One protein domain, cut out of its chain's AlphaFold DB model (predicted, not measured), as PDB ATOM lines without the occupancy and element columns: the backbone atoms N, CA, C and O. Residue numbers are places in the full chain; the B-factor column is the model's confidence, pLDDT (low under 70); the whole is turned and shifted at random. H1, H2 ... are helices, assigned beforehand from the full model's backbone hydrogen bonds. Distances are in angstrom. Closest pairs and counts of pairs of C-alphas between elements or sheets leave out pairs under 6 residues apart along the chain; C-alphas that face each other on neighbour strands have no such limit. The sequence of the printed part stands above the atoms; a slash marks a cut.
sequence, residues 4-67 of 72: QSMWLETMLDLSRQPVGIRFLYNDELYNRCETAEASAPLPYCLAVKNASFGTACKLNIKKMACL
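Overview. This is residues 4 to 67 of the 72 residues of an uncharacterized protein of Arsenophonus endosymbiont of Trialeurodes vaporariorum (UniProt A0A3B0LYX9). Little regular structure is here: H2 and H3 sit on two sides of a loose body built mostly of loops, and H1 lies off at one end of the longest axis, with residues 10 to 15 sticking out. The printed part has 64 residues with three named helices, in the order H1, H2, H3, and no named strand. The class is all helix, though under half of the residues are in named elements. The whole is loose, with a radius of gyration of the C-alphas of 13.5 A, and elongated, spanning 39 by 24 by 17 A.

Arrangement. H1, residues 4 to 12, and H2, residues 27 to 32, are apart. H3, residues 44 to 52, is apart from both. In these helices every O i to N i+4 pair is within hydrogen-bond range.

Along the chain. H1 begins at C-alpha 4, (39.533, -13.025, 77.862), and is 12.5 A long. H2 measures 8.4 A. H3 measures 12.6 A and ends at C-alpha 52, (32.427, -2.163, 90.270).

Size, cuts and confidence. The C-alphas farthest apart, of Met 11 and Lys 62, are 38.8 A apart. The printed part has no cut. Both links are long, with 14 and 11 residues. Of the printed residues, Gln 4 has pLDDT under 70.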
ATOM      1  N   GLN A   4      38.435 -13.860  77.366       67.62
ATOM      2  CA  GLN A   4      39.533 -13.025  77.862       67.62
ATOM      3  C   GLN A   4      39.491 -12.774  79.379       67.62
ATOM      4  O   GLN A   4      40.547 -12.668  79.996       67.62
ATOM      5  N   SER A   5      38.305 -12.728  79.996       72.62
ATOM      6  CA  SER A   5      38.165 -12.548  81.452       72.62
ATOM      7  C   SER A   5      38.700 -13.761  82.220       72.62
ATOM      8  O   SER A   5      39.433 -13.603  83.189       72.62
ATOM      9  N   MET A   6      38.459 -14.966  81.694       79.06
ATOM     10  CA  MET A   6      38.908 -16.229  82.289       79.06
ATOM     11  C   MET A   6      40.437 -16.316  82.430       79.06
ATOM     12  O   MET A   6      40.940 -16.785  83.450       79.06
ATOM     13  N   TRP A   7      41.190 -15.854  81.424       83.00
ATOM     14  CA  TRP A   7      42.656 -15.842  81.484       83.00
ATOM     15  C   TRP A   7      43.170 -14.869  82.545       83.00
ATOM     16  O   TRP A   7      44.070 -15.220  83.301       83.00
ATOM     17  N   LEU A   8      42.573 -13.677  82.646       81.75
ATOM     18  CA  LEU A   8      42.930 -12.683  83.664       81.75
ATOM     19  C   LEU A   8      42.687 -13.205  85.081       81.75
ATOM     20  O   LEU A   8      43.555 -13.065  85.936       81.75
ATOM     21  N   GLU A   9      41.539 -13.837  85.312       82.00
ATOM     22  CA  GLU A   9      41.211 -14.452  86.602       82.00
ATOM     23  C   GLU A   9      42.211 -15.550  86.968       82.00
ATOM     24  O   GLU A   9      42.735 -15.560  88.078       82.00
ATOM     25  N   THR A  10      42.532 -16.426  86.011       83.31
ATOM     26  CA  THR A  10      43.444 -17.560  86.226       83.31
ATOM     27  C   THR A  10      44.889 -17.111  86.463       83.31
ATOM     28  O   THR A  10      45.601 -17.722  87.255       83.31
ATOM     29  N   MET A  11      45.349 -16.063  85.772       88.81
ATOM     30  CA  MET A  11      46.744 -15.608  85.844       88.81
ATOM     31  C   MET A  11      47.025 -14.676  87.026       88.81
ATOM     32  O   MET A  11      48.164 -14.622  87.484       88.81
ATOM     33  N   LEU A  12      46.030 -13.908  87.480       88.12
ATOM     34  CA  LEU A  12      46.222 -12.841  88.470       88.12
ATOM     35  C   LEU A  12      45.558 -13.120  89.825       88.12
ATOM     36  O   LEU A  12      45.692 -12.287  90.717       88.12
ATOM     37  N   ASP A  13      44.845 -14.245  89.969       86.56
ATOM     38  CA  ASP A  13      44.136 -14.647  91.196       86.56
ATOM     39  C   ASP A  13      43.312 -13.493  91.798       86.56
ATOM     40  O   ASP A  13      43.415 -13.114  92.969       86.56
ATOM     41  N   LEU A  14      42.539 -12.827  90.935       83.44
ATOM     42  CA  LEU A  14      41.812 -11.627  91.325       83.44
ATOM     43  C   LEU A  14      40.648 -11.992  92.248       83.44
ATOM     44  O   LEU A  14      39.718 -12.692  91.858       83.44
ATOM     45  N   SER A  15      40.619 -11.386  93.434       85.12
ATOM     46  CA  SER A  15      39.480 -11.498  94.362       85.12
ATOM     47  C   SER A  15      38.176 -10.887  93.825       85.12
ATOM     48  O   SER A  15      37.114 -11.064  94.423       85.12
ATOM     49  N   ARG A  16      38.242 -10.133  92.717       81.12
ATOM     50  CA  ARG A  16      37.100  -9.506  92.042       81.12
ATOM     51  C   ARG A  16      37.255  -9.578  90.530       81.12
ATOM     52  O   ARG A  16      38.352  -9.449  89.999       81.12
ATOM     53  N   GLN A  17      36.123  -9.690  89.849       82.81
ATOM     54  CA  GLN A  17      36.056  -9.655  88.393       82.81
ATOM     55  C   GLN A  17      36.532  -8.296  87.846       82.81
ATOM     56  O   GLN A  17      36.155  -7.256  88.401       82.81
ATOM     57  N   PRO A  18      37.324  -8.269  86.759       82.12
ATOM     58  CA  PRO A  18      37.707  -7.020  86.121       82.12
ATOM     59  C   PRO A  18      36.474  -6.342  85.512       82.12
ATOM     60  O   PRO A  18      35.722  -6.939  84.742       82.12
ATOM     61  N   VAL A  19      36.288  -5.066  85.841       84.75
ATOM     62  CA  VAL A  19      35.244  -4.210  85.271       84.75
ATOM     63  C   VAL A  19      35.894  -3.089  84.474       84.75
ATOM     64  O   VAL A  19      36.957  -2.589  84.838       84.75
ATOM     65  N   GLY A  20      35.273  -2.699  83.366       83.12
ATOM     66  CA  GLY A  20      35.856  -1.726  82.454       83.12
ATOM     67  C   GLY A  20      34.811  -0.963  81.661       83.12
ATOM     68  O   GLY A  20      33.611  -1.226  81.744       83.12
ATOM     69  N   ILE A  21      35.297  -0.004  80.882       87.69
ATOM     70  CA  ILE A  21      34.478   0.830  80.010       87.69
ATOM     71  C   ILE A  21      34.701   0.375  78.579       87.69
ATOM     72  O   ILE A  21      35.836   0.193  78.139       87.69
ATOM     73  N   ARG A  22      33.602   0.203  77.849       89.50
ATOM     74  CA  ARG A  22      33.621  -0.115  76.425       89.50
ATOM     75  C   ARG A  22      32.993   1.033  75.654       89.50
ATOM     76  O   ARG A  22      31.802   1.295  75.813       89.50
ATOM     77  N   PHE A  23      33.778   1.675  74.798       90.06
ATOM     78  CA  PHE A  23      33.268   2.684  73.876       90.06
ATOM     79  C   PHE A  23      32.494   2.017  72.739       90.06
ATOM     80  O   PHE A  23      32.972   1.074  72.106       90.06
ATOM     81  N   LEU A  24      31.279   2.504  72.501       92.31
ATOM     82  CA  LEU A  24      30.436   2.119  71.376       92.31
ATOM     83  C   LEU A  24      30.416   3.314  70.425       92.31
ATOM     84  O   LEU A  24      29.873   4.361  70.759       92.31
ATOM     85  N   TYR A  25      31.072   3.173  69.275       89.88
ATOM     86  CA  TYR A  25      31.405   4.310  68.407       89.88
ATOM     87  C   TYR A  25      30.289   4.728  67.447       89.88
ATOM     88  O   TYR A  25      30.425   5.733  66.755       89.88
ATOM     89  N   ASN A  26      29.206   3.958  67.369       93.75
ATOM     90  CA  ASN A  26      28.064   4.277  66.523       93.75
ATOM     91  C   ASN A  26      26.753   3.783  67.143       93.75
ATOM     92  O   ASN A  26      26.738   2.935  68.044       93.75
ATOM     93  N   ASP A  27      25.650   4.318  66.625       93.44
ATOM     94  CA  ASP A  27      24.306   4.024  67.116       93.44
ATOM     95  C   ASP A  27      23.924   2.554  66.924       93.44
ATOM     96  O   ASP A  27      23.234   1.985  67.766       93.44
ATOM     97  N   GLU A  28      24.400   1.891  65.865       95.38
ATOM     98  CA  GLU A  28      24.127   0.466  65.655       95.38
ATOM     99  C   GLU A  28      24.699  -0.393  66.787       95.38
ATOM    100  O   GLU A  28      23.996  -1.235  67.347       95.38
ATOM    101  N   LEU A  29      25.957  -0.153  67.166       93.38
ATOM    102  CA  LEU A  29      26.617  -0.832  68.279       93.38
ATOM    103  C   LEU A  29      25.949  -0.491  69.615       93.38
ATOM    104  O   LEU A  29      25.805  -1.366  70.470       93.38
ATOM    105  N   TYR A  30      25.510   0.756  69.791       94.00
ATOM    106  CA  TYR A  30      24.776   1.182  70.983       94.00
ATOM    107  C   TYR A  30      23.424   0.470  71.126       94.00
ATOM    108  O   TYR A  30      23.069  -0.025  72.203       94.00
ATOM    109  N   ASN A  31      22.677   0.380  70.027       93.69
ATOM    110  CA  ASN A  31      21.347  -0.215  69.992       93.69
ATOM    111  C   ASN A  31      21.399  -1.742  70.105       93.69
ATOM    112  O   ASN A  31      20.568  -2.317  70.802       93.69
ATOM    113  N   ARG A  32      22.412  -2.392  69.514       95.44
ATOM    114  CA  ARG A  32      22.653  -3.843  69.653       95.44
ATOM    115  C   ARG A  32      23.215  -4.247  71.017       95.44
ATOM    116  O   ARG A  32      23.246  -5.431  71.331       95.44
ATOM    117  N   CYS A  33      23.689  -3.300  71.826       93.19
ATOM    118  CA  CYS A  33      24.185  -3.603  73.162       93.19
ATOM    119  C   CYS A  33      23.028  -4.027  74.082       93.19
ATOM    120  O   CYS A  33      22.155  -3.213  74.393       93.19
ATOM    121  N   GLU A  34      23.064  -5.278  74.545       93.19
ATOM    122  CA  GLU A  34      22.065  -5.880  75.442       93.19
ATOM    123  C   GLU A  34      22.068  -5.272  76.854       93.19
ATOM    124  O   GLU A  34      21.103  -5.414  77.601       93.19
ATOM    125  N   THR A  35      23.141  -4.574  77.236       92.56
ATOM    126  CA  THR A  35      23.220  -3.897  78.531       92.56
ATOM    127  C   THR A  35      22.131  -2.828  78.641       92.56
ATOM    128  O   THR A  35      21.957  -2.007  77.736       92.56
ATOM    129  N   ALA A  36      21.420  -2.813  79.769       92.44
ATOM    130  CA  ALA A  36      20.348  -1.859  80.017       92.44
ATOM    131  C   ALA A  36      20.861  -0.410  79.988       92.44
ATOM    132  O   ALA A  36      21.946  -0.098  80.488       92.44
ATOM    133  N   GLU A  37      20.073   0.488  79.401       93.38
ATOM    134  CA  GLU A  37      20.340   1.924  79.480       93.38
ATOM    135  C   GLU A  37      19.957   2.449  80.869       93.38
ATOM    136  O   GLU A  37      19.008   1.964  81.489       93.38
ATOM    137  N   ALA A  38      20.687   3.446  81.372       91.19
ATOM    138  CA  ALA A  38      20.330   4.073  82.638       91.19
ATOM    139  C   ALA A  38      18.932   4.724  82.572       91.19
ATOM    140  O   ALA A  38      18.614   5.512  81.671       91.19
ATOM    141  N   SER A  39      18.097   4.416  83.568       89.56
ATOM    142  CA  SER A  39      16.737   4.951  83.679       89.56
ATOM    143  C   SER A  39      16.738   6.478  83.812       89.56
ATOM    144  O   SER A  39      15.981   7.160  83.119       89.56
ATOM    145  N   ALA A  40      17.654   7.015  84.617       90.19
ATOM    146  CA  ALA A  40      17.860   8.442  84.840       90.19
ATOM    147  C   ALA A  40      19.274   8.886  84.420       90.19
ATOM    148  O   ALA A  40      20.175   8.044  84.328       90.19
ATOM    149  N   PRO A  41      19.493  10.195  84.182       91.62
ATOM    150  CA  PRO A  41      20.825  10.726  83.941       91.62
ATOM    151  C   PRO A  41      21.789  10.357  85.071       91.62
ATOM    152  O   PRO A  41      21.512  10.609  86.243       91.62
ATOM    153  N   LEU A  42      22.930   9.775  84.711       91.69
ATOM    154  CA  LEU A  42      23.927   9.293  85.661       91.69
ATOM    155  C   LEU A  42      25.250  10.037  85.435       91.69
ATOM    156  O   LEU A  42      25.671  10.189  84.287       91.69
ATOM    157  N   PRO A  43      25.933  10.529  86.482       91.00
ATOM    158  CA  PRO A  43      27.295  11.018  86.326       91.00
ATOM    159  C   PRO A  43      28.247   9.839  86.087       91.00
ATOM    160  O   PRO A  43      28.098   8.774  86.689       91.00
ATOM    161  N   TYR A  44      29.261  10.044  85.244       88.88
ATOM    162  CA  TYR A  44      30.223   9.004  84.859       88.88
ATOM    163  C   TYR A  44      30.854   8.274  86.056       88.88
ATOM    164  O   TYR A  44      30.902   7.047  86.087       88.88
ATOM    165  N   CYS A  45      31.286   9.012  87.081       88.88
ATOM    166  CA  CYS A  45      31.910   8.426  88.268       88.88
ATOM    167  C   CYS A  45      30.984   7.439  88.999       88.88
ATOM    168  O   CYS A  45      31.446   6.418  89.510       88.88
ATOM    169  N   LEU A  46      29.674   7.702  89.008       90.62
ATOM    170  CA  LEU A  46      28.687   6.800  89.592       90.62
ATOM    171  C   LEU A  46      28.436   5.584  88.694       90.62
ATOM    172  O   LEU A  46      28.244   4.492  89.216       90.62
ATOM    173  N   ALA A  47      28.506   5.744  87.368       91.06
ATOM    174  CA  ALA A  47      28.448   4.628  86.422       91.06
ATOM    175  C   ALA A  47      29.578   3.624  86.679       91.06
ATOM    176  O   ALA A  47      29.327   2.433  86.844       91.06
ATOM    177  N   VAL A  48      30.812   4.125  86.798       89.25
ATOM    178  CA  VAL A  48      31.995   3.303  87.088       89.25
ATOM    179  C   VAL A  48      31.880   2.648  88.461       89.25
ATOM    180  O   VAL A  48      32.101   1.447  88.588       89.25
ATOM    181  N   LYS A  49      31.464   3.403  89.486       91.12
ATOM    182  CA  LYS A  49      31.230   2.855  90.829       91.12
ATOM    183  C   LYS A  49      30.217   1.706  90.798       91.12
ATOM    184  O   LYS A  49      30.478   0.662  91.382       91.12
ATOM    185  N   ASN A  50      29.082   1.892  90.128       91.38
ATOM    186  CA  ASN A  50      28.031   0.880  90.027       91.38
ATOM    187  C   ASN A  50      28.506  -0.361  89.265       91.38
ATOM    188  O   ASN A  50      28.220  -1.478  89.696       91.38
ATOM    189  N   ALA A  51      29.291  -0.175  88.200       90.44
ATOM    190  CA  ALA A  51      29.909  -1.277  87.472       90.44
ATOM    191  C   ALA A  51      30.817  -2.111  88.387       90.44
ATOM    192  O   ALA A  51      30.718  -3.333  88.375       90.44
ATOM    193  N   SER A  52      31.607  -1.474  89.259       88.94
ATOM    194  CA  SER A  52      32.427  -2.163  90.270       88.94
ATOM    195  C   SER A  52      31.624  -2.947  91.314       88.94
ATOM    196  O   SER A  52      32.182  -3.831  91.960       88.94
ATOM    197  N   PHE A  53      30.329  -2.658  91.475       90.88
ATOM    198  CA  PHE A  53      29.399  -3.444  92.297       90.88
ATOM    199  C   PHE A  53      28.617  -4.499  91.496       90.88
ATOM    200  O   PHE A  53      27.766  -5.180  92.063       90.88
ATOM    201  N   GLY A  54      28.897  -4.658  90.199       89.12
ATOM    202  CA  GLY A  54      28.242  -5.632  89.323       89.12
ATOM    203  C   GLY A  54      27.052  -5.084  88.529       89.12
ATOM    204  O   GLY A  54      26.432  -5.830  87.773       89.12
ATOM    205  N   THR A  55      26.744  -3.790  88.640       91.31
ATOM    206  CA  THR A  55      25.645  -3.160  87.897       91.31
ATOM    207  C   THR A  55      26.185  -2.450  86.663       91.31
ATOM    208  O   THR A  55      26.628  -1.303  86.729       91.31
ATOM    209  N   ALA A  56      26.133  -3.129  85.518       91.56
ATOM    210  CA  ALA A  56      26.495  -2.547  84.231       91.56
ATOM    211  C   ALA A  56      25.340  -1.724  83.639       91.56
ATOM    212  O   ALA A  56      24.177  -2.122  83.711       91.56
ATOM    213  N   CYS A  57      25.663  -0.602  82.997       93.56
ATOM    214  CA  CYS A  57      24.712   0.172  82.205       93.56
ATOM    215  C   CYS A  57      25.366   0.699  80.924       93.56
ATOM    216  O   CYS A  57      26.584   0.890  80.865       93.56
ATOM    217  N   LYS A  58      24.552   0.951  79.895       93.94
ATOM    218  CA  LYS A  58      24.958   1.763  78.741       93.94
ATOM    219  C   LYS A  58      24.486   3.204  78.916       93.94
ATOM    220  O   LYS A  58      23.427   3.458  79.493       93.94
ATOM    221  N   LEU A  59      25.301   4.139  78.436       92.00
ATOM    222  CA  LEU A  59      25.072   5.577  78.539       92.00
ATOM    223  C   LEU A  59      25.382   6.246  77.201       92.00
ATOM    224  O   LEU A  59      26.374   5.920  76.552       92.00
ATOM    225  N   ASN A  60      24.561   7.224  76.835       91.00
ATOM    226  CA  ASN A  60      24.832   8.190  75.776       91.00
ATOM    227  C   ASN A  60      24.878   9.603  76.376       91.00
ATOM    228  O   ASN A  60      24.636   9.800  77.570       91.00
ATOM    229  N   ILE A  61      25.143  10.611  75.544       87.94
ATOM    230  CA  ILE A  61      25.270  11.994  76.018       87.94
ATOM    231  C   ILE A  61      23.983  12.542  76.655       87.94
ATOM    232  O   ILE A  61      24.054  13.357  77.569       87.94
ATOM    233  N   LYS A  62      22.806  12.053  76.240       88.88
ATOM    234  CA  LYS A  62      21.504  12.458  76.802       88.88
ATOM    235  C   LYS A  62      21.269  11.882  78.203       88.88
ATOM    236  O   LYS A  62      20.496  12.441  78.976       88.88
ATOM    237  N   LYS A  63      21.915  10.759  78.525       89.12
ATOM    238  CA  LYS A  63      21.830  10.062  79.816       89.12
ATOM    239  C   LYS A  63      23.010  10.373  80.742       89.12
ATOM    240  O   LYS A  63      23.122   9.769  81.805       89.12
ATOM    241  N   MET A  64      23.872  11.319  80.374       88.56
ATOM    242  CA  MET A  64      25.024  11.720  81.176       88.56
ATOM    243  C   MET A  64      24.696  12.977  81.992       88.56
ATOM    244  O   MET A  64      24.448  14.039  81.428       88.56
ATOM    245  N   ALA A  65      24.714  12.878  83.325       87.75
ATOM    246  CA  ALA A  65      24.389  14.014  84.201       87.75
ATOM    247  C   ALA A  65      25.546  15.020  84.349       87.75
ATOM    248  O   ALA A  65      25.326  16.193  84.637       87.75
ATOM    249  N   CYS A  66      26.787  14.562  84.179       83.81
ATOM    250  CA  CYS A  66      27.979  15.396  84.284       83.81
ATOM    251  C   CYS A  66      28.987  15.013  83.203       83.81
ATOM    252  O   CYS A  66      29.403  13.858  83.112       83.81
ATOM    253  N   LEU A  67      29.407  16.004  82.416       73.44
ATOM    254  CA  LEU A  67      30.370  15.828  81.329       73.44
ATOM    255  C   LEU A  67      31.827  15.885  81.797       73.44
ATOM    256  O   LEU A  67      32.707  15.528  81.025       73.44
TER     257      LEU A  67